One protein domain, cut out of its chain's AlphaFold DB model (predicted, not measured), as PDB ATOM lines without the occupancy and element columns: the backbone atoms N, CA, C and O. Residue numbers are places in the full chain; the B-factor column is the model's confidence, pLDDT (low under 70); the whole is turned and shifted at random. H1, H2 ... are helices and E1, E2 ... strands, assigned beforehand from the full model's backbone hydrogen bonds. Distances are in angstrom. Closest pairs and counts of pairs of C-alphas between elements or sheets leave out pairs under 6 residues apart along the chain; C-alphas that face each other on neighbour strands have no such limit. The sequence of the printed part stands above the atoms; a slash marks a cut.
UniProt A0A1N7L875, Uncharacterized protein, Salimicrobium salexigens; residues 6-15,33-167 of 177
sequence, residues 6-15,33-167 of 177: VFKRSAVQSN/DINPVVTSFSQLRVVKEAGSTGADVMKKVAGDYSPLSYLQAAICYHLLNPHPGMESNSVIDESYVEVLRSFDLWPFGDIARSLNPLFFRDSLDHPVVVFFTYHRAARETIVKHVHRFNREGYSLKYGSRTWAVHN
ATOM      1  N   VAL A   6     141.466-257.672  35.386       95.06
ATOM      2  CA  VAL A   6     140.021-257.417  35.327       95.06
ATOM      3  C   VAL A   6     139.724-256.562  34.103       95.06
ATOM      4  O   VAL A   6     140.470-255.635  33.800       95.06
ATOM      5  N   PHE A   7     138.630-256.860  33.413       93.62
ATOM      6  CA  PHE A   7     138.194-256.141  32.224       93.62
ATOM      7  C   PHE A   7     136.795-255.563  32.404       93.62
ATOM      8  O   PHE A   7     136.026-255.988  33.261       93.62
ATOM      9  N   LYS A   8     136.458-254.610  31.538       92.44
ATOM     10  CA  LYS A   8     135.084-254.157  31.314       92.44
ATOM     11  C   LYS A   8     134.447-254.959  30.184       92.44
ATOM     12  O   LYS A   8     135.150-255.553  29.363       92.44
ATOM     13  N   ARG A   9     133.119-254.931  30.088       88.25
ATOM     14  CA  ARG A   9     132.386-255.594  28.997       88.25
ATOM     15  C   ARG A   9     132.736-255.034  27.614       88.25
ATOM     16  O   ARG A   9     132.524-255.704  26.617       88.25
ATOM     17  N   SER A  10     133.276-253.822  27.515       86.69
ATOM     18  CA  SER A  10     133.740-253.272  26.234       86.69
ATOM     19  C   SER A  10     134.924-254.055  25.655       86.69
ATOM     20  O   SER A  10     135.049-254.161  24.442       86.69
ATOM     21  N   ALA A  11     135.746-254.694  26.498       85.44
ATOM     22  CA  ALA A  11     136.890-255.492  26.049       85.44
ATOM     23  C   ALA A  11     136.488-256.771  25.286       85.44
ATOM     24  O   ALA A  11     137.323-257.366  24.604       85.44
ATOM     25  N   VAL A  12     135.223-257.199  25.405       76.81
ATOM     26  CA  VAL A  12     134.671-258.358  24.684       76.81
ATOM     27  C   VAL A  12     133.963-257.986  23.380       76.81
ATOM     28  O   VAL A  12     133.497-258.878  22.672       76.81
ATOM     29  N   GLN A  13     133.843-256.694  23.059       73.00
ATOM     30  CA  GLN A  13     133.168-256.256  21.840       73.00
ATOM     31  C   GLN A  13     134.038-256.552  20.615       73.00
ATOM     32  O   GLN A  13     135.248-256.321  20.621       73.00
ATOM     33  N   SER A  14     133.417-257.090  19.564       65.88
ATOM     34  CA  SER A  14     134.077-257.244  18.272       65.88
ATOM     35  C   SER A  14     134.258-255.870  17.626       65.88
ATOM     36  O   SER A  14     133.354-255.037  17.643       65.88
ATOM     37  N   ASN A  15     135.413-255.645  17.009       61.16
ATOM     38  CA  ASN A  15     135.759-254.401  16.318       61.16
ATOM     39  C   ASN A  15     135.045-254.246  14.970       61.16
ATOM     40  O   ASN A  15     135.132-253.197  14.338       61.16
ATOM     41  N   ASP A  33     133.952-271.352   7.496       73.19
ATOM     42  CA  ASP A  33     134.997-270.344   7.423       73.19
ATOM     43  C   ASP A  33     134.913-269.500   8.694       73.19
ATOM     44  O   ASP A  33     133.943-268.780   8.933       73.19
ATOM     45  N   ILE A  34     135.906-269.672   9.563       82.81
ATOM     46  CA  ILE A  34     135.970-269.008  10.863       82.81
ATOM     47  C   ILE A  34     136.608-267.630  10.766       82.81
ATOM     48  O   ILE A  34     136.555-266.863  11.727       82.81
ATOM     49  N   ASN A  35     137.218-267.314   9.622       85.19
ATOM     50  CA  ASN A  35     137.991-266.102   9.427       85.19
ATOM     51  C   ASN A  35     137.182-264.828   9.727       85.19
ATOM     52  O   ASN A  35     137.681-264.011  10.505       85.19
ATOM     53  N   PRO A  36     135.919-264.675   9.267       83.56
ATOM     54  CA  PRO A  36     135.122-263.482   9.570       83.56
ATOM     55  C   PRO A  36     134.872-263.278  11.070       83.56
ATOM     56  O   PRO A  36     134.802-262.151  11.547       83.56
ATOM     57  N   VAL A  37     134.750-264.369  11.832       84.44
ATOM     58  CA  VAL A  37     134.513-264.309  13.279       84.44
ATOM     59  C   VAL A  37     135.811-264.014  14.025       84.44
ATOM     60  O   VAL A  37     135.836-263.148  14.895       84.44
ATOM     61  N   VAL A  38     136.897-264.709  13.685       87.62
ATOM     62  CA  VAL A  38     138.192-264.560  14.361       87.62
ATOM     63  C   VAL A  38     138.764-263.159  14.134       87.62
ATOM     64  O   VAL A  38     139.160-262.506  15.093       87.62
ATOM     65  N   THR A  39     138.731-262.660  12.897       87.38
ATOM     66  CA  THR A  39     139.264-261.327  12.540       87.38
ATOM     67  C   THR A  39     138.410-260.163  13.026       87.38
ATOM     68  O   THR A  39     138.853-259.018  12.987       87.38
ATOM     69  N   SER A  40     137.212-260.435  13.551       86.88
ATOM     70  CA  SER A  40     136.412-259.413  14.223       86.88
ATOM     71  C   SER A  40     137.023-258.963  15.561       86.88
ATOM     72  O   SER A  40     136.626-257.931  16.095       86.88
ATOM     73  N   PHE A  41     138.009-259.693  16.098       88.75
ATOM     74  CA  PHE A  41     138.714-259.360  17.335       88.75
ATOM     75  C   PHE A  41     140.121-258.827  17.048       88.75
ATOM     76  O   PHE A  41     140.865-259.420  16.272       88.75
ATOM     77  N   SER A  42     140.523-257.739  17.713       87.75
ATOM     78  CA  SER A  42     141.819-257.070  17.472       87.75
ATOM     79  C   SER A  42     143.033-257.964  17.690       87.75
ATOM     80  O   SER A  42     144.040-257.773  17.020       87.75
ATOM     81  N   GLN A  43     142.969-258.881  18.660       91.75
ATOM     82  CA  GLN A  43     144.128-259.677  19.064       91.75
ATOM     83  C   GLN A  43     144.163-261.066  18.432       91.75
ATOM     84  O   GLN A  43     145.077-261.831  18.736       91.75
ATOM     85  N   LEU A  44     143.180-261.429  17.600       91.94
ATOM     86  CA  LEU A  44     143.061-262.783  17.069       91.94
ATOM     87  C   LEU A  44     143.322-262.846  15.566       91.94
ATOM     88  O   LEU A  44     143.021-261.931  14.805       91.94
ATOM     89  N   ARG A  45     143.853-263.985  15.130       91.06
ATOM     90  CA  ARG A  45     144.065-264.326  13.721       91.06
ATOM     91  C   ARG A  45     143.878-265.819  13.492       91.06
ATOM     92  O   ARG A  45     144.044-266.622  14.412       91.06
ATOM     93  N   VAL A  46     143.568-266.195  12.254       88.94
ATOM     94  CA  VAL A  46     143.501-267.601  11.841       88.94
ATOM     95  C   VAL A  46     144.884-268.076  11.403       88.94
ATOM     96  O   VAL A  46     145.551-267.406  10.615       88.94
ATOM     97  N   VAL A  47     145.303-269.249  11.871       86.75
ATOM     98  CA  VAL A  47     146.490-269.957  11.371       86.75
ATOM     99  C   VAL A  47     146.070-271.140  10.499       86.75
ATOM    100  O   VAL A  47     145.099-271.840  10.790       86.75
ATOM    101  N   LYS A  48     146.789-271.359   9.390       69.31
ATOM    102  CA  LYS A  48     146.592-272.536   8.535       69.31
ATOM    103  C   LYS A  48     147.279-273.737   9.188       69.31
ATOM    104  O   LYS A  48     148.486-273.890   9.048       69.31
ATOM    105  N   GLU A  49     146.524-274.594   9.867       58.22
ATOM    106  CA  GLU A  49     147.012-275.937  10.203       58.22
ATOM    107  C   GLU A  49     146.837-276.872   8.999       58.22
ATOM    108  O   GLU A  49     145.730-277.043   8.480       58.22
ATOM    109  N   ALA A  50     147.929-277.501   8.559       43.09
ATOM    110  CA  ALA A  50     147.867-278.629   7.638       43.09
ATOM    111  C   ALA A  50     147.293-279.848   8.385       43.09
ATOM    112  O   ALA A  50     147.848-280.278   9.390       43.09
ATOM    113  N   GLY A  51     146.176-280.406   7.906       48.09
ATOM    114  CA  GLY A  51     145.666-281.700   8.381       48.09
ATOM    115  C   GLY A  51     144.711-281.687   9.582       48.09
ATOM    116  O   GLY A  51     144.392-282.754  10.098       48.09
ATOM    117  N   SER A  52     144.195-280.534  10.025       46.06
ATOM    118  CA  SER A  52     143.226-280.508  11.133       46.06
ATOM    119  C   SER A  52     141.847-281.034  10.678       46.06
ATOM    120  O   SER A  52     141.043-280.304  10.083       46.06
ATOM    121  N   THR A  53     141.549-282.297  10.965       45.00
ATOM    122  CA  THR A  53     140.204-282.873  10.867       45.00
ATOM    123  C   THR A  53     139.333-282.320  11.996       45.00
ATOM    124  O   THR A  53     139.454-282.749  13.131       45.00
ATOM    125  N   GLY A  54     138.495-281.324  11.684       49.03
ATOM    126  CA  GLY A  54     137.190-280.984  12.295       49.03
ATOM    127  C   GLY A  54     136.973-280.843  13.819       49.03
ATOM    128  O   GLY A  54     135.968-280.251  14.191       49.03
ATOM    129  N   ALA A  55     137.830-281.347  14.706       53.59
ATOM    130  CA  ALA A  55     137.434-281.661  16.081       53.59
ATOM    131  C   ALA A  55     137.671-280.535  17.101       53.59
ATOM    132  O   ALA A  55     137.037-280.535  18.150       53.59
ATOM    133  N   ASP A  56     138.547-279.564  16.819       73.06
ATOM    134  CA  ASP A  56     138.752-278.409  17.703       73.06
ATOM    135  C   ASP A  56     139.085-277.157  16.887       73.06
ATOM    136  O   ASP A  56     140.236-276.870  16.561       73.06
ATOM    137  N   VAL A  57     138.035-276.422  16.520       81.88
ATOM    138  CA  VAL A  57     138.113-275.184  15.732       81.88
ATOM    139  C   VAL A  57     139.060-274.158  16.370       81.88
ATOM    140  O   VAL A  57     139.712-273.400  15.651       81.88
ATOM    141  N   MET A  58     139.197-274.165  17.699       88.44
ATOM    142  CA  MET A  58     140.047-273.216  18.418       88.44
ATOM    143  C   MET A  58     141.546-273.477  18.247       88.44
ATOM    144  O   MET A  58     142.337-272.573  18.499       88.44
ATOM    145  N   LYS A  59     141.957-274.648  17.740       87.69
ATOM    146  CA  LYS A  59     143.359-274.898  17.347       87.69
ATOM    147  C   LYS A  59     143.821-274.013  16.191       87.69
ATOM    148  O   LYS A  59     144.999-273.701  16.082       87.69
ATOM    149  N   LYS A  60     142.881-273.552  15.363       87.94
ATOM    150  CA  LYS A  60     143.152-272.645  14.238       87.94
ATOM    151  C   LYS A  60     143.225-271.178  14.654       87.94
ATOM    152  O   LYS A  60     143.465-270.327  13.801       87.94
ATOM    153  N   VAL A  61     142.980-270.863  15.925       90.56
ATOM    154  CA  VAL A  61     143.015-269.497  16.450       90.56
ATOM    155  C   VAL A  61     144.382-269.236  17.070       90.56
ATOM    156  O   VAL A  61     144.876-270.027  17.869       90.56
ATOM    157  N   ALA A  62     144.977-268.103  16.718       92.44
ATOM    158  CA  ALA A  62     146.181-267.575  17.340       92.44
ATOM    159  C   ALA A  62     145.967-266.112  17.747       92.44
ATOM    160  O   ALA A  62     145.038-265.456  17.279       92.44
ATOM    161  N   GLY A  63     146.857-265.595  18.586       92.25
ATOM    162  CA  GLY A  63     146.849-264.212  19.051       92.25
ATOM    163  C   GLY A  63     148.169-263.858  19.724       92.25
ATOM    164  O   GLY A  63     149.126-264.624  19.626       92.25
ATOM    165  N   ASP A  64     148.227-262.726  20.416       94.06
ATOM    166  CA  ASP A  64     149.442-262.233  21.087       94.06
ATOM    167  C   ASP A  64     149.702-262.859  22.476       94.06
ATOM    168  O   ASP A  64     150.713-262.564  23.109       94.06
ATOM    169  N   TYR A  65     148.808-263.744  22.935       93.38
ATOM    170  CA  TYR A  65     148.846-264.422  24.242       93.38
ATOM    171  C   TYR A  65     148.741-263.469  25.445       93.38
ATOM    172  O   TYR A  65     149.063-263.841  26.582       93.38
ATOM    173  N   SER A  66     148.255-262.248  25.219       94.56
ATOM    174  CA  SER A  66     147.917-261.307  26.277       94.56
ATOM    175  C   SER A  66     146.643-261.736  27.021       94.56
ATOM    176  O   SER A  66     145.798-262.460  26.488       94.56
ATOM    177  N   PRO A  67     146.423-261.246  28.254       95.75
ATOM    178  CA  PRO A  67     145.140-261.396  28.938       95.75
ATOM    179  C   PRO A  67     143.926-261.017  28.067       95.75
ATOM    180  O   PRO A  67     142.881-261.665  28.140       95.75
ATOM    181  N   LEU A  68     144.071-259.985  27.225       94.31
ATOM    182  CA  LEU A  68     143.018-259.531  26.320       94.31
ATOM    183  C   LEU A  68     142.762-260.535  25.191       94.31
ATOM    184  O   LEU A  68     141.598-260.808  24.896       94.31
ATOM    185  N   SER A  69     143.799-261.116  24.579       94.62
ATOM    186  CA  SER A  69     143.597-262.107  23.516       94.62
ATOM    187  C   SER A  69     142.886-263.353  24.023       94.62
ATOM    188  O   SER A  69     142.011-263.870  23.335       94.62
ATOM    189  N   TYR A  70     143.180-263.812  25.242       95.69
ATOM    190  CA  TYR A  70     142.456-264.933  25.845       95.69
ATOM    191  C   TYR A  70     140.992-264.592  26.121       95.69
ATOM    192  O   TYR A  70     140.115-265.423  25.875       95.69
ATOM    193  N   LEU A  71     140.705-263.374  26.593       95.00
ATOM    194  CA  LEU A  71     139.328-262.915  26.763       95.00
ATOM    195  C   LEU A  71     138.588-262.893  25.419       95.00
ATOM    196  O   LEU A  71     137.501-263.456  25.313       95.00
ATOM    197  N   GLN A  72     139.191-262.317  24.379       93.38
ATOM    198  CA  GLN A  72     138.614-262.288  23.033       93.38
ATOM    199  C   GLN A  72     138.431-263.701  22.460       93.38
ATOM    200  O   GLN A  72     137.388-263.996  21.879       93.38
ATOM    201  N   ALA A  73     139.380-264.614  22.686       93.31
ATOM    202  CA  ALA A  73     139.282-266.006  22.251       93.31
ATOM    203  C   ALA A  73     138.131-266.756  22.938       93.31
ATOM    204  O   ALA A  73     137.455-267.556  22.296       93.31
ATOM    205  N   ALA A  74     137.861-266.468  24.215       92.69
ATOM    206  CA  ALA A  74     136.739-267.056  24.945       92.69
ATOM    207  C   ALA A  74     135.382-266.640  24.352       92.69
ATOM    208  O   ALA A  74     134.444-267.434  24.320       92.69
ATOM    209  N   ILE A  75     135.274-265.407  23.851       90.38
ATOM    210  CA  ILE A  75     134.069-264.896  23.180       90.38
ATOM    211  C   ILE A  75     133.975-265.449  21.759       90.38
ATOM    212  O   ILE A  75     132.917-265.921  21.344       90.38
ATOM    213  N   CYS A  76     135.100-265.469  21.042       89.06
ATOM    214  CA  CYS A  76     135.222-266.075  19.722       89.06
ATOM    215  C   CYS A  76     134.753-267.536  19.729       89.06
ATOM    216  O   CYS A  76     133.959-267.924  18.873       89.06
ATOM    217  N   TYR A  77     135.151-268.321  20.741       89.50
ATOM    218  CA  TYR A  77     134.709-269.705  20.917       89.50
ATOM    219  C   TYR A  77     133.189-269.845  20.845       89.50
ATOM    220  O   TYR A  77     132.690-270.753  20.189       89.50
ATOM    221  N   HIS A  78     132.451-268.941  21.480       85.75
ATOM    222  CA  HIS A  78     130.995-269.009  21.526       85.75
ATOM    223  C   HIS A  78     130.309-268.526  20.252       85.75
ATOM    224  O   HIS A  78     129.267-269.057  19.884       85.75
ATOM    225  N   LEU A  79     130.909-267.575  19.536       83.12
ATOM    226  CA  LEU A  79     130.450-267.206  18.192       83.12
ATOM    227  C   LEU A  79     130.656-268.360  17.197       83.12
ATOM    228  O   LEU A  79     129.828-268.607  16.315       83.12
ATOM    229  N   LEU A  80     131.750-269.106  17.363       82.62
ATOM    230  CA  LEU A  80     132.062-270.292  16.567       82.62
ATOM    231  C   LEU A  80     131.284-271.532  17.017       82.62
ATOM    232  O   LEU A  80     131.031-272.410  16.200       82.62
ATOM    233  N   ASN A  81     130.835-271.599  18.267       78.94
ATOM    234  CA  ASN A  81     130.053-272.703  18.820       78.94
ATOM    235  C   ASN A  81     128.772-272.139  19.449       78.94
ATOM    236  O   ASN A  81     128.699-272.040  20.677       78.94
ATOM    237  N   PRO A  82     127.784-271.729  18.628       66.38
ATOM    238  CA  PRO A  82     126.571-271.103  19.129       66.38
ATOM    239  C   PRO A  82     125.805-272.102  19.996       66.38
ATOM    240  O   PRO A  82     125.214-273.061  19.504       66.38
ATOM    241  N   HIS A  83     125.840-271.872  21.304       61.75
ATOM    242  CA  HIS A  83     124.977-272.546  22.262       61.75
ATOM    243  C   HIS A  83     123.711-271.701  22.455       61.75
ATOM    244  O   HIS A  83     123.791-270.467  22.413       61.75
ATOM    245  N   PRO A  84     122.543-272.322  22.698       54.84
ATOM    246  CA  PRO A  84     121.315-271.586  22.964       54.84
ATOM    247  C   PRO A  84     121.515-270.574  24.099       54.84
ATOM    248  O   PRO A  84     121.923-270.937  25.201       54.84
ATOM    249  N   GLY A  85     121.221-269.304  23.819       53.66
ATOM    250  CA  GLY A  85     121.209-268.227  24.805       53.66
ATOM    251  C   GLY A  85     122.437-267.317  24.825       53.66
ATOM    252  O   GLY A  85     122.335-266.257  25.428       53.66
ATOM    253  N   MET A  86     123.558-267.639  24.167       64.25
ATOM    254  CA  MET A  86     124.765-266.809  24.285       64.25
ATOM    255  C   MET A  86     124.969-265.823  23.126       64.25
ATOM    256  O   MET A  86     125.509-266.166  22.079       64.25
ATOM    257  N   GLU A  87     124.584-264.566  23.347       65.31
ATOM    258  CA  GLU A  87     124.902-263.439  22.458       65.31
ATOM    259  C   GLU A  87     126.083-262.641  23.029       65.31
ATOM    260  O   GLU A  87     126.164-262.462  24.245       65.31
ATOM    261  N   SER A  88     126.982-262.093  22.203       60.66
ATOM    262  CA  SER A  88     128.106-261.259  22.691       60.66
ATOM    263  C   SER A  88     127.638-260.079  23.553       60.66
ATOM    264  O   SER A  88     128.299-259.687  24.512       60.66
ATOM    265  N   ASN A  89     126.442-259.561  23.266       69.62
ATOM    266  CA  ASN A  89     125.823-258.464  24.007       69.62
ATOM    267  C   ASN A  89     125.290-258.873  25.389       69.62
ATOM    268  O   ASN A  89     124.924-258.001  26.179       69.62
ATOM    269  N   SER A  90     125.269-260.171  25.698       85.06
ATOM    270  CA  SER A  90     124.826-260.685  26.994       85.06
ATOM    271  C   SER A  90     125.900-260.599  28.075       85.06
ATOM    272  O   SER A  90     125.549-260.688  29.248       85.06
ATOM    273  N   VAL A  91     127.181-260.405  27.723       90.44
ATOM    274  CA  VAL A  91     128.258-260.256  28.716       90.44
ATOM    275  C   VAL A  91     128.018-259.014  29.567       90.44
ATOM    276  O   VAL A  91     127.768-257.926  29.042       90.44
ATOM    277  N   ILE A  92     128.116-259.183  30.881       92.19
ATOM    278  CA  ILE A  92     127.907-258.117  31.861       92.19
ATOM    279  C   ILE A  92     129.208-257.741  32.563       92.19
ATOM    280  O   ILE A  92     130.148-258.529  32.640       92.19
ATOM    281  N   ASP A  93     129.232-256.523  33.083       93.62
ATOM    282  CA  ASP A  93     130.228-256.005  34.012       93.62
ATOM    283  C   ASP A  93     129.523-255.119  35.052       93.62
ATOM    284  O   ASP A  93     128.307-254.924  34.994       93.62
ATOM    285  N   GLU A  94     130.265-254.595  36.022       92.25
ATOM    286  CA  GLU A  94     129.690-253.768  37.093       92.25
ATOM    287  C   GLU A  94     129.022-252.499  36.565       92.25
ATOM    288  O   GLU A  94     127.933-252.158  37.012       92.25
ATOM    289  N   SER A  95     129.613-251.851  35.559       92.38
ATOM    290  CA  SER A  95     129.060-250.623  34.983       92.38
ATOM    291  C   SER A  95     127.715-250.874  34.298       92.38
ATOM    292  O   SER A  95     126.793-250.073  34.415       92.38
ATOM    293  N   TYR A  96     127.549-252.019  33.632       92.31
ATOM    294  CA  TYR A  96     126.250-252.411  33.098       92.31
ATOM    295  C   TYR A  96     125.224-252.712  34.199       92.31
ATOM    296  O   TYR A  96     124.055-252.355  34.062       92.31
ATOM    297  N   VAL A  97     125.645-253.346  35.296       91.94
ATOM    298  CA  VAL A  97     124.767-253.621  36.447       91.94
ATOM    299  C   VAL A  97     124.319-252.327  37.123       91.94
ATOM    300  O   VAL A  97     123.149-252.208  37.472       91.94
ATOM    301  N   GLU A  98     125.206-251.343  37.266       91.81
ATOM    302  CA  GLU A  98     124.880-250.009  37.787       91.81
ATOM    303  C   GLU A  98     123.826-249.308  36.928       91.81
ATOM    304  O   GLU A  98     122.841-248.807  37.468       91.81
ATOM    305  N   VAL A  99     123.967-249.356  35.599       92.44
ATOM    306  CA  VAL A  99     122.948-248.833  34.676       92.44
ATOM    307  C   VAL A  99     121.617-249.565  34.860       92.44
ATOM    308  O   VAL A  99     120.568-248.935  34.942       92.44
ATOM    309  N   LEU A 100     121.611-250.896  34.968       92.00
ATOM    310  CA  LEU A 100     120.361-251.627  35.211       92.00
ATOM    311  C   LEU A 100     119.722-251.253  36.554       92.00
ATOM    312  O   LEU A 100     118.501-251.157  36.627       92.00
ATOM    313  N   ARG A 101     120.525-251.020  37.596       91.00
ATOM    314  CA  ARG A 101     120.047-250.570  38.910       91.00
ATOM    315  C   ARG A 101     119.444-249.173  38.850       91.00
ATOM    316  O   ARG A 101     118.392-248.972  39.434       91.00
ATOM    317  N   SER A 102     120.048-248.238  38.113       93.56
ATOM    318  CA  SER A 102     119.515-246.872  37.995       93.56
ATOM    319  C   SER A 102     118.156-246.804  37.293       93.56
ATOM    320  O   SER A 102     117.460-245.802  37.414       93.56
ATOM    321  N   PHE A 103     117.787-247.849  36.545       93.25
ATOM    322  CA  PHE A 103     116.492-247.981  35.875       93.25
ATOM    323  C   PHE A 103     115.551-248.997  36.550       93.25
ATOM    324  O   PHE A 103     114.554-249.377  35.941       93.25
ATOM    325  N   ASP A 104     115.870-249.491  37.754       88.19
ATOM    326  CA  ASP A 104     115.111-250.551  38.447       88.19
ATOM    327  C   ASP A 104     114.912-251.834  37.606       88.19
ATOM    328  O   ASP A 104     113.958-252.595  37.765       88.19
ATOM    329  N   LEU A 105     115.850-252.113  36.696       89.94
ATOM    330  CA  LEU A 105     115.858-253.289  35.819       89.94
ATOM    331  C   LEU A 105     116.749-254.424  36.344       89.94
ATOM    332  O   LEU A 105     116.940-255.425  35.645       89.94
ATOM    333  N   TRP A 106     117.328-254.269  37.539       91.56
ATOM    334  CA  TRP A 106     118.219-255.247  38.160       91.56
ATOM    335  C   TRP A 106     117.514-256.061  39.261       91.56
ATOM    336  O   TRP A 106     117.325-255.558  40.368       91.56
ATOM    337  N   PRO A 107     117.178-257.341  39.021       90.44
ATOM    338  CA  PRO A 107     116.313-258.099  39.926       90.44
ATOM    339  C   PRO A 107     117.059-258.900  41.011       90.44
ATOM    340  O   PRO A 107     116.430-259.597  41.806       90.44
ATOM    341  N   PHE A 108     118.396-258.862  41.039       88.81
ATOM    342  CA  PHE A 108     119.214-259.725  41.908       88.81
ATOM    343  C   PHE A 108     119.702-259.049  43.194       88.81
ATOM    344  O   PHE A 108     120.473-259.654  43.934       88.81
ATOM    345  N   GLY A 109     119.290-257.803  43.450       85.38
ATOM    346  CA  GLY A 109     119.757-257.035  44.603       85.38
ATOM    347  C   GLY A 109     121.280-256.865  44.614       85.38
ATOM    348  O   GLY A 109     121.910-256.641  43.570       85.38
ATOM    349  N   ASP A 110     121.883-256.968  45.795       83.94
ATOM    350  CA  ASP A 110     123.330-256.865  45.960       83.94
ATOM    351  C   ASP A 110     124.057-258.186  45.732       83.94
ATOM    352  O   ASP A 110     123.737-259.223  46.310       83.94
ATOM    353  N   ILE A 111     125.086-258.133  44.883       83.31
ATOM    354  CA  ILE A 111     125.958-259.268  44.591       83.31
ATOM    355  C   ILE A 111     127.330-258.992  45.197       83.31
ATOM    356  O   ILE A 111     128.049-258.100  44.766       83.31
ATOM    357  N   ALA A 112     127.725-259.818  46.167       77.69
ATOM    358  CA  ALA A 112     128.979-259.664  46.914       77.69
ATOM    359  C   ALA A 112     130.261-259.932  46.097       77.69
ATOM    360  O   ALA A 112     131.370-259.806  46.614       77.69
ATOM    361  N   ARG A 113     130.140-260.381  44.845       84.75
ATOM    362  CA  ARG A 113     131.275-260.699  43.970       84.75
ATOM    363  C   ARG A 113     131.203-259.870  42.701       84.75
ATOM    364  O   ARG A 113     130.135-259.754  42.110       84.75
ATOM    365  N   SER A 114     132.363-259.394  42.256       89.81
ATOM    366  CA  SER A 114     132.486-258.694  40.980       89.81
ATOM    367  C   SER A 114     131.998-259.564  39.822       89.81
ATOM    368  O   SER A 114     132.339-260.749  39.728       89.81
ATOM    369  N   LEU A 115     131.208-258.949  38.944       93.31
ATOM    370  CA  LEU A 115     130.734-259.547  37.697       93.31
ATOM    371  C   LEU A 115     131.622-259.184  36.502       93.31
ATOM    372  O   LEU A 115     131.365-259.642  35.391       93.31
ATOM    373  N   ASN A 116     132.675-258.393  36.726       94.88
ATOM    374  CA  ASN A 116     133.621-258.013  35.688       94.88
ATOM    375  C   ASN A 116     134.311-259.258  35.097       94.88
ATOM    376  O   ASN A 116     134.713-260.154  35.854       94.88
ATOM    377  N   PRO A 117     134.502-259.321  33.767       95.56
ATOM    378  CA  PRO A 117     135.333-260.348  33.163       95.56
ATOM    379  C   PRO A 117     136.746-260.350  33.759       95.56
ATOM    380  O   PRO A 117     137.336-259.307  34.042       95.56
ATOM    381  N   LEU A 118     137.294-261.543  33.949       95.69
ATOM    382  CA  LEU A 118     138.525-261.776  34.686       95.69
ATOM    383  C   LEU A 118     139.422-262.741  33.919       95.69
ATOM    384  O   LEU A 118     138.980-263.814  33.512       95.69
ATOM    385  N   PHE A 119     140.699-262.395  33.826       96.94
ATOM    386  CA  PHE A 119     141.775-263.283  33.412       96.94
ATOM    387  C   PHE A 119     142.715-263.572  34.583       96.94
ATOM    388  O   PHE A 119     143.054-262.682  35.369       96.94
ATOM    389  N   PHE A 120     143.175-264.813  34.680       96.62
ATOM    390  CA  PHE A 120     144.265-265.215  35.565       96.62
ATOM    391  C   PHE A 120     144.925-266.492  35.043       96.62
ATOM    392  O   PHE A 120     144.427-267.116  34.108       96.62
ATOM    393  N   ARG A 121     146.035-266.900  35.661       95.38
ATOM    394  CA  ARG A 121     146.634-268.218  35.429       95.38
ATOM    395  C   ARG A 121     146.376-269.138  36.614       95.38
ATOM    396  O   ARG A 121     146.461-268.691  37.758       95.38
ATOM    397  N   ASP A 122     146.011-270.390  36.348       94.38
ATOM    398  CA  ASP A 122     145.823-271.385  37.408       94.38
ATOM    399  C   ASP A 122     147.161-271.889  37.982       94.38
ATOM    400  O   ASP A 122     148.237-271.453  37.574       94.38
ATOM    401  N   SER A 123     147.108-272.802  38.954       93.12
ATOM    402  CA  SER A 123     148.306-273.363  39.598       93.12
ATOM    403  C   SER A 123     149.214-274.154  38.653       93.12
ATOM    404  O   SER A 123     150.373-274.386  38.981       93.12
ATOM    405  N   LEU A 124     148.699-274.562  37.494       93.50
ATOM    406  CA  LEU A 124     149.424-275.275  36.449       93.50
ATOM    407  C   LEU A 124     149.761-274.348  35.267       93.50
ATOM    408  O   LEU A 124     150.044-274.830  34.173       93.50
ATOM    409  N   ASP A 125     149.716-273.030  35.482       93.75
ATOM    410  CA  ASP A 125     150.062-271.991  34.507       93.75
ATOM    411  C   ASP A 125     149.130-271.931  33.277       93.75
ATOM    412  O   ASP A 125     149.459-271.307  32.263       93.75
ATOM    413  N   HIS A 126     147.934-272.526  33.362       95.94
ATOM    414  CA  HIS A 126     146.943-272.430  32.289       95.94
ATOM    415  C   HIS A 126     146.275-271.054  32.299       95.94
ATOM    416  O   HIS A 126     145.839-270.610  33.366       95.94
ATOM    417  N   PRO A 127     146.115-270.404  31.138       97.06
ATOM    418  CA  PRO A 127     145.314-269.196  31.023       97.06
ATOM    419  C   PRO A 127     143.838-269.511  31.302       97.06
ATOM    420  O   PRO A 127     143.255-270.416  30.702       97.06
ATOM    421  N   VAL A 128     143.221-268.762  32.213       97.31
ATOM    422  CA  VAL A 128     141.818-268.922  32.603       97.31
ATOM    423  C   VAL A 128     141.081-267.606  32.439       97.31
ATOM    424  O   VAL A 128     141.501-266.574  32.962       97.31
ATOM    425  N   VAL A 129     139.941-267.667  31.758       97.00
ATOM    426  CA  VAL A 129     139.006-266.555  31.610       97.00
ATOM    427  C   VAL A 129     137.690-266.905  32.289       97.00
ATOM    428  O   VAL A 129     137.135-267.989  32.099       97.00
ATOM    429  N   VAL A 130     137.175-265.966  33.075       95.81
ATOM    430  CA  VAL A 130     135.863-266.045  33.712       95.81
ATOM    431  C   VAL A 130     135.073-264.803  33.346       95.81
ATOM    432  O   VAL A 130     135.563-263.694  33.509       95.81
ATOM    433  N   PHE A 131     133.840-264.980  32.895       94.88
ATOM    434  CA  PHE A 131     132.910-263.876  32.689       94.88
ATOM    435  C   PHE A 131     131.482-264.327  32.970       94.88
ATOM    436  O   PHE A 131     131.208-265.524  33.115       94.88
ATOM    437  N   PHE A 132     130.583-263.357  33.059       93.56
ATOM    438  CA  PHE A 132     129.170-263.594  33.300       93.56
ATOM    439  C   PHE A 132     128.341-263.067  32.140       93.56
ATOM    440  O   PHE A 132     128.693-262.058  31.528       93.56
ATOM    441  N   THR A 133     127.230-263.736  31.865       91.94
ATOM    442  CA  THR A 133     126.203-263.262  30.940       91.94
ATOM    443  C   THR A 133     124.876-263.089  31.662       91.94
ATOM    444  O   THR A 133     124.602-263.772  32.651       91.94
ATOM    445  N   TYR A 134     124.051-262.169  31.165       91.06
ATOM    446  CA  TYR A 134     122.702-261.923  31.655       91.06
ATOM    447  C   TYR A 134     121.668-262.137  30.549       91.06
ATOM    448  O   TYR A 134     121.733-261.511  29.491       91.06
ATOM    449  N   HIS A 135     120.688-263.003  30.812       88.06
ATOM    450  CA  HIS A 135     119.620-263.352  29.874       88.06
ATOM    451  C   HIS A 135     118.261-262.958  30.452       88.06
ATOM    452  O   HIS A 135     117.947-263.331  31.580       88.06
ATOM    453  N   ARG A 136     117.450-262.221  29.676       81.25
ATOM    454  CA  ARG A 136     116.166-261.638  30.124       81.25
ATOM    455  C   ARG A 136     114.909-262.297  29.543       81.25
ATOM    456  O   ARG A 136     113.819-261.923  29.948       81.25
ATOM    457  N   ALA A 137     115.043-263.235  28.601       72.00
ATOM    458  CA  ALA A 137     113.923-263.704  27.777       72.00
ATOM    459  C   ALA A 137     112.774-264.351  28.583       72.00
ATOM    460  O   ALA A 137     111.709-263.759  28.713       72.00
ATOM    461  N   ALA A 138     112.972-265.561  29.122       62.88
ATOM    462  CA  ALA A 138     111.927-266.291  29.856       62.88
ATOM    463  C   ALA A 138     112.123-266.266  31.383       62.88
ATOM    464  O   ALA A 138     111.161-266.286  32.149       62.88
ATOM    465  N   ARG A 139     113.380-266.244  31.834       77.19
ATOM    466  CA  ARG A 139     113.790-266.151  33.240       77.19
ATOM    467  C   ARG A 139     115.028-265.282  33.302       77.19
ATOM    468  O   ARG A 139     115.970-265.531  32.548       77.19
ATOM    469  N   GLU A 140     115.034-264.304  34.198       87.50
ATOM    470  CA  GLU A 140     116.198-263.448  34.396       87.50
ATOM    471  C   GLU A 140     117.299-264.296  35.025       87.50
ATOM    472  O   GLU A 140     117.183-264.750  36.160       87.50
ATOM    473  N   THR A 141     118.334-264.593  34.244       90.00
ATOM    474  CA  THR A 141     119.342-265.591  34.609       90.00
ATOM    475  C   THR A 141     120.735-265.028  34.404       90.00
ATOM    476  O   THR A 141     121.041-264.512  33.328       90.00
ATOM    477  N   ILE A 142     121.583-265.172  35.421       92.00
ATOM    478  CA  ILE A 142     123.020-264.928  35.316       92.00
ATOM    479  C   ILE A 142     123.705-266.273  35.107       92.00
ATOM    480  O   ILE A 142     123.524-267.190  35.913       92.00
ATOM    481  N   VAL A 143     124.523-266.390  34.065       91.56
ATOM    482  CA  VAL A 143     125.338-267.584  33.803       91.56
ATOM    483  C   VAL A 143     126.806-267.222  33.967       91.56
ATOM    484  O   VAL A 143     127.268-266.195  33.484       91.56
ATOM    485  N   LYS A 144     127.547-268.063  34.689       94.19
ATOM    486  CA  LYS A 144     129.002-267.965  34.811       94.19
ATOM    487  C   LYS A 144     129.644-268.856  33.759       94.19
ATOM    488  O   LYS A 144     129.380-270.058  33.746       94.19
ATOM    489  N   HIS A 145     130.557-268.295  32.978       93.56
ATOM    490  CA  HIS A 145     131.376-269.018  32.013       93.56
ATOM    491  C   HIS A 145     132.816-269.103  32.509       93.56
ATOM    492  O   HIS A 145     133.353-268.142  33.060       93.56
ATOM    493  N   VAL A 146     133.435-270.266  32.327       95.62
ATOM    494  CA  VAL A 146     134.837-270.522  32.654       95.62
ATOM    495  C   VAL A 146     135.493-271.175  31.448       95.62
ATOM    496  O   VAL A 146     135.074-272.244  31.005       95.62
ATOM    497  N   HIS A 147     136.531-270.529  30.936       95.38
ATOM    498  CA  HIS A 147     137.354-271.021  29.840       95.38
ATOM    499  C   HIS A 147     138.754-271.259  30.368       95.38
ATOM    500  O   HIS A 147     139.377-270.340  30.897       95.38
ATOM    501  N   ARG A 148     139.239-272.490  30.241       96.69
ATOM    502  CA  ARG A 148     140.603-272.867  30.606       96.69
ATOM    503  C   ARG A 148     141.351-273.259  29.347       96.69
ATOM    504  O   ARG A 148     141.083-274.321  28.787       96.69
ATOM    505  N   PHE A 149     142.261-272.402  28.919       95.50
ATOM    506  CA  PHE A 149     143.064-272.591  27.720       95.50
ATOM    507  C   PHE A 149     144.254-273.511  27.988       95.50
ATOM    508  O   PHE A 149     144.691-273.685  29.129       95.50
ATOM    509  N   ASN A 150     144.789-274.099  26.925       93.00
ATOM    510  CA  ASN A 150     146.084-274.751  26.975       93.00
ATOM    511  C   ASN A 150     147.187-273.712  27.232       93.00
ATOM    512  O   ASN A 150     147.050-272.532  26.907       93.00
ATOM    513  N   ARG A 151     148.304-274.152  27.809       89.06
ATOM    514  CA  ARG A 151     149.438-273.283  28.134       89.06
ATOM    515  C   ARG A 151     150.015-272.584  26.900       89.06
ATOM    516  O   ARG A 151     150.386-271.418  26.980       89.06
ATOM    517  N   GLU A 152     150.041-273.291  25.773       87.44
ATOM    518  CA  GLU A 152     150.735-272.883  24.542       87.44
ATOM    519  C   GLU A 152     149.779-272.539  23.386       87.44
ATOM    520  O   GLU A 152     150.202-272.349  22.248       87.44
ATOM    521  N   GLY A 153     148.471-272.448  23.642       89.50
ATOM    522  CA  GLY A 153     147.504-272.234  22.568       89.50
ATOM    523  C   GLY A 153     146.107-271.871  23.041       89.50
ATOM    524  O   GLY A 153     145.849-271.718  24.233       89.50
ATOM    525  N   TYR A 154     145.201-271.749  22.075       92.69
ATOM    526  CA  TYR A 154     143.811-271.363  22.316       92.69
ATOM    527  C   TYR A 154     142.843-272.547  22.345       92.69
ATOM    528  O   TYR A 154     141.652-272.339  22.558       92.69
ATOM    529  N   SER A 155     143.333-273.784  22.201       91.44
ATOM    530  CA  SER A 155     142.535-274.958  22.566       91.44
ATOM    531  C   SER A 155     142.134-274.858  24.035       91.44
ATOM    532  O   SER A 155     142.913-274.394  24.872       91.44
ATOM    533  N   LEU A 156     140.897-275.234  24.356       91.50
ATOM    534  CA  LEU A 156     140.333-274.928  25.666       91.50
ATOM    535  C   LEU A 156     139.360-275.985  26.178       91.50
ATOM    536  O   LEU A 156     138.730-276.718  25.421       91.50
ATOM    537  N   LYS A 157     139.212-276.016  27.503       92.81
ATOM    538  CA  LYS A 157     138.094-276.662  28.190       92.81
ATOM    539  C   LYS A 157     137.114-275.588  28.638       92.81
ATOM    540  O   LYS A 157     137.496-274.650  29.341       92.81
ATOM    541  N   TYR A 158     135.861-275.745  28.230       91.75
ATOM    542  CA  TYR A 158     134.775-274.828  28.550       91.75
ATOM    543  C   TYR A 158     133.849-275.442  29.604       91.75
ATOM    544  O   TYR A 158     133.494-276.616  29.529       91.75
ATOM    545  N   GLY A 159     133.446-274.631  30.579       90.81
ATOM    546  CA  GLY A 159     132.391-274.958  31.529       90.81
ATOM    547  C   GLY A 159     131.487-273.755  31.767       90.81
ATOM    548  O   GLY A 159     131.942-272.608  31.788       90.81
ATOM    549  N   SER A 160     130.203-274.010  31.991       92.00
ATOM    550  CA  SER A 160     129.261-272.983  32.432       92.00
ATOM    551  C   SER A 160     128.351-273.492  33.532       92.00
ATOM    552  O   SER A 160     128.148-274.695  33.687       92.00
ATOM    553  N   ARG A 161     127.835-272.561  34.332       91.25
ATOM    554  CA  ARG A 161     126.818-272.850  35.341       91.25
ATOM    555  C   ARG A 161     125.908-271.656  35.551       91.25
ATOM    556  O   ARG A 161     126.372-270.515  35.555       91.25
ATOM    557  N   THR A 162     124.639-271.929  35.817       90.38
ATOM    558  CA  THR A 162     123.710-270.920  36.322       90.38
ATOM    559  C   THR A 162     124.215-270.394  37.660       90.38
ATOM    560  O   THR A 162     124.490-271.162  38.582       90.38
ATOM    561  N   TRP A 163     124.394-269.082  37.739       89.75
ATOM    562  CA  TRP A 163     124.888-268.384  38.919       89.75
ATOM    563  C   TRP A 163     123.745-267.831  39.767       89.75
ATOM    564  O   TRP A 163     123.764-267.985  40.983       89.75
ATOM    565  N   ALA A 164     122.746-267.228  39.124       88.31
ATOM    566  CA  ALA A 164     121.548-266.719  39.777       88.31
ATOM    567  C   ALA A 164     120.348-266.817  38.832       88.31
ATOM    568  O   ALA A 164     120.503-266.693  37.616       88.31
ATOM    569  N   VAL A 165     119.158-267.018  39.398       88.00
ATOM    570  CA  VAL A 165     117.884-267.013  38.670       88.00
ATOM    571  C   VAL A 165     116.908-266.139  39.438       88.00
ATOM    572  O   VAL A 165     116.717-266.335  40.635       88.00
ATOM    573  N   HIS A 166     116.270-265.213  38.740       83.56
ATOM    574  CA  HIS A 166     115.117-264.481  39.217       83.56
ATOM    575  C   HIS A 166     113.909-264.870  38.366       83.56
ATOM    576  O   HIS A 166     113.940-264.828  37.131       83.56
ATOM    577  N   ASN A 167     112.841-265.295  39.034       73.94
ATOM    578  CA  ASN A 167     111.628-265.729  38.371       73.94
ATOM    579  C   ASN A 167     110.536-264.672  38.551       73.94
ATOM    580  O   ASN A 167     109.988-264.525  39.640       73.94
TER     581      ASN A 167
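This is residues 6 to 15 and 33 to 167 of the 177 residues of an uncharacterized protein of Salimicrobium salexigens (UniProt A0A1N7L875). One long, twisted sheet of four strands, E3 to E6, makes a wall, and helix H4 crosses one face of it slantwise. On the side of H4 away from that wall sits a little sheet of E1 and E2; the short helices H1 and H2 also pack on H4, and H5 lies out toward one end of the long axis. The printed part has 145 residues, with five named helices and six named strands in the order H1 H2 E1 H3 E2 H4 H5 E3 E4 E5 E6; the class is mixed, helices and strands. The large sheet, order E3 - E4 - E5 - E6, is a meander, each strand the antiparallel neighbour of the one before. The whole is compact, with a radius of gyration of the C-alphas of 15.8 A, and elongated, spanning 53 by 32 by 25 A.

Start at H1, residues 9 to 12, which touches H4, residues 67 to 80; their closest C-alphas, Val 12 and Gln 72, are 5.8 A apart. Past the cut, H2, residues 35 to 38, touches H4 at its residues 76 to 80 alone, the closest C-alphas being Val 38 and Cys 76, 6.3 A. E1, residues 44 to 46, and E2, residues 61 to 63, are antiparallel, with N 45 and O 62 within hydrogen-bond range at 2.9 A. H3, residues 57 to 60, is close to H4 but not clearly touching it, C-alphas 58 and 77 being closest at 6.9 A. H5, residues 94 to 102, is apart from H4. Next come three hairpins of E3, residues 118 to 121, E4, residues 127 to 135, E5, residues 140 to 149, and E6, residues 156 to 166; look at N 120 and O 128, 3.0 A, N 133 and O 143, 2.9 A, and N 146 and O 159, 2.8 A, within hydrogen-bond range. H4 is on this sheet, making two layers, at a height over the sheet of 9.1 A and at 53 degrees to E4 on the local plane. In H5 every O i to N i+4 pair is within hydrogen-bond range, in H4 9 of 10; H1, H2 and H3 are too short for such a pair.

Find C-alpha 9 at (132.386, -255.594, 28.997), where H1 begins. H4 runs 20.1 A from C-alpha 67 at (145.140, -261.396, 28.938), and H5 12.3 A. E4 spans 26.4 A, E5 29.2 A and E6 30.5 A, ending at C-alpha 166, (115.117, -264.481, 39.217).

The C-alphas farthest apart, Ala 50 and Asp 104, are 53.0 A apart. Residues 16 to 32 are not printed; C-alphas 15 and 33 are 18.3 A apart across the cut. The links H4 to H5 and H5 to E3 are long. Look for pLDDT under 70 at residues 14 to 15, 48 to 55, 82 to 89 and 138.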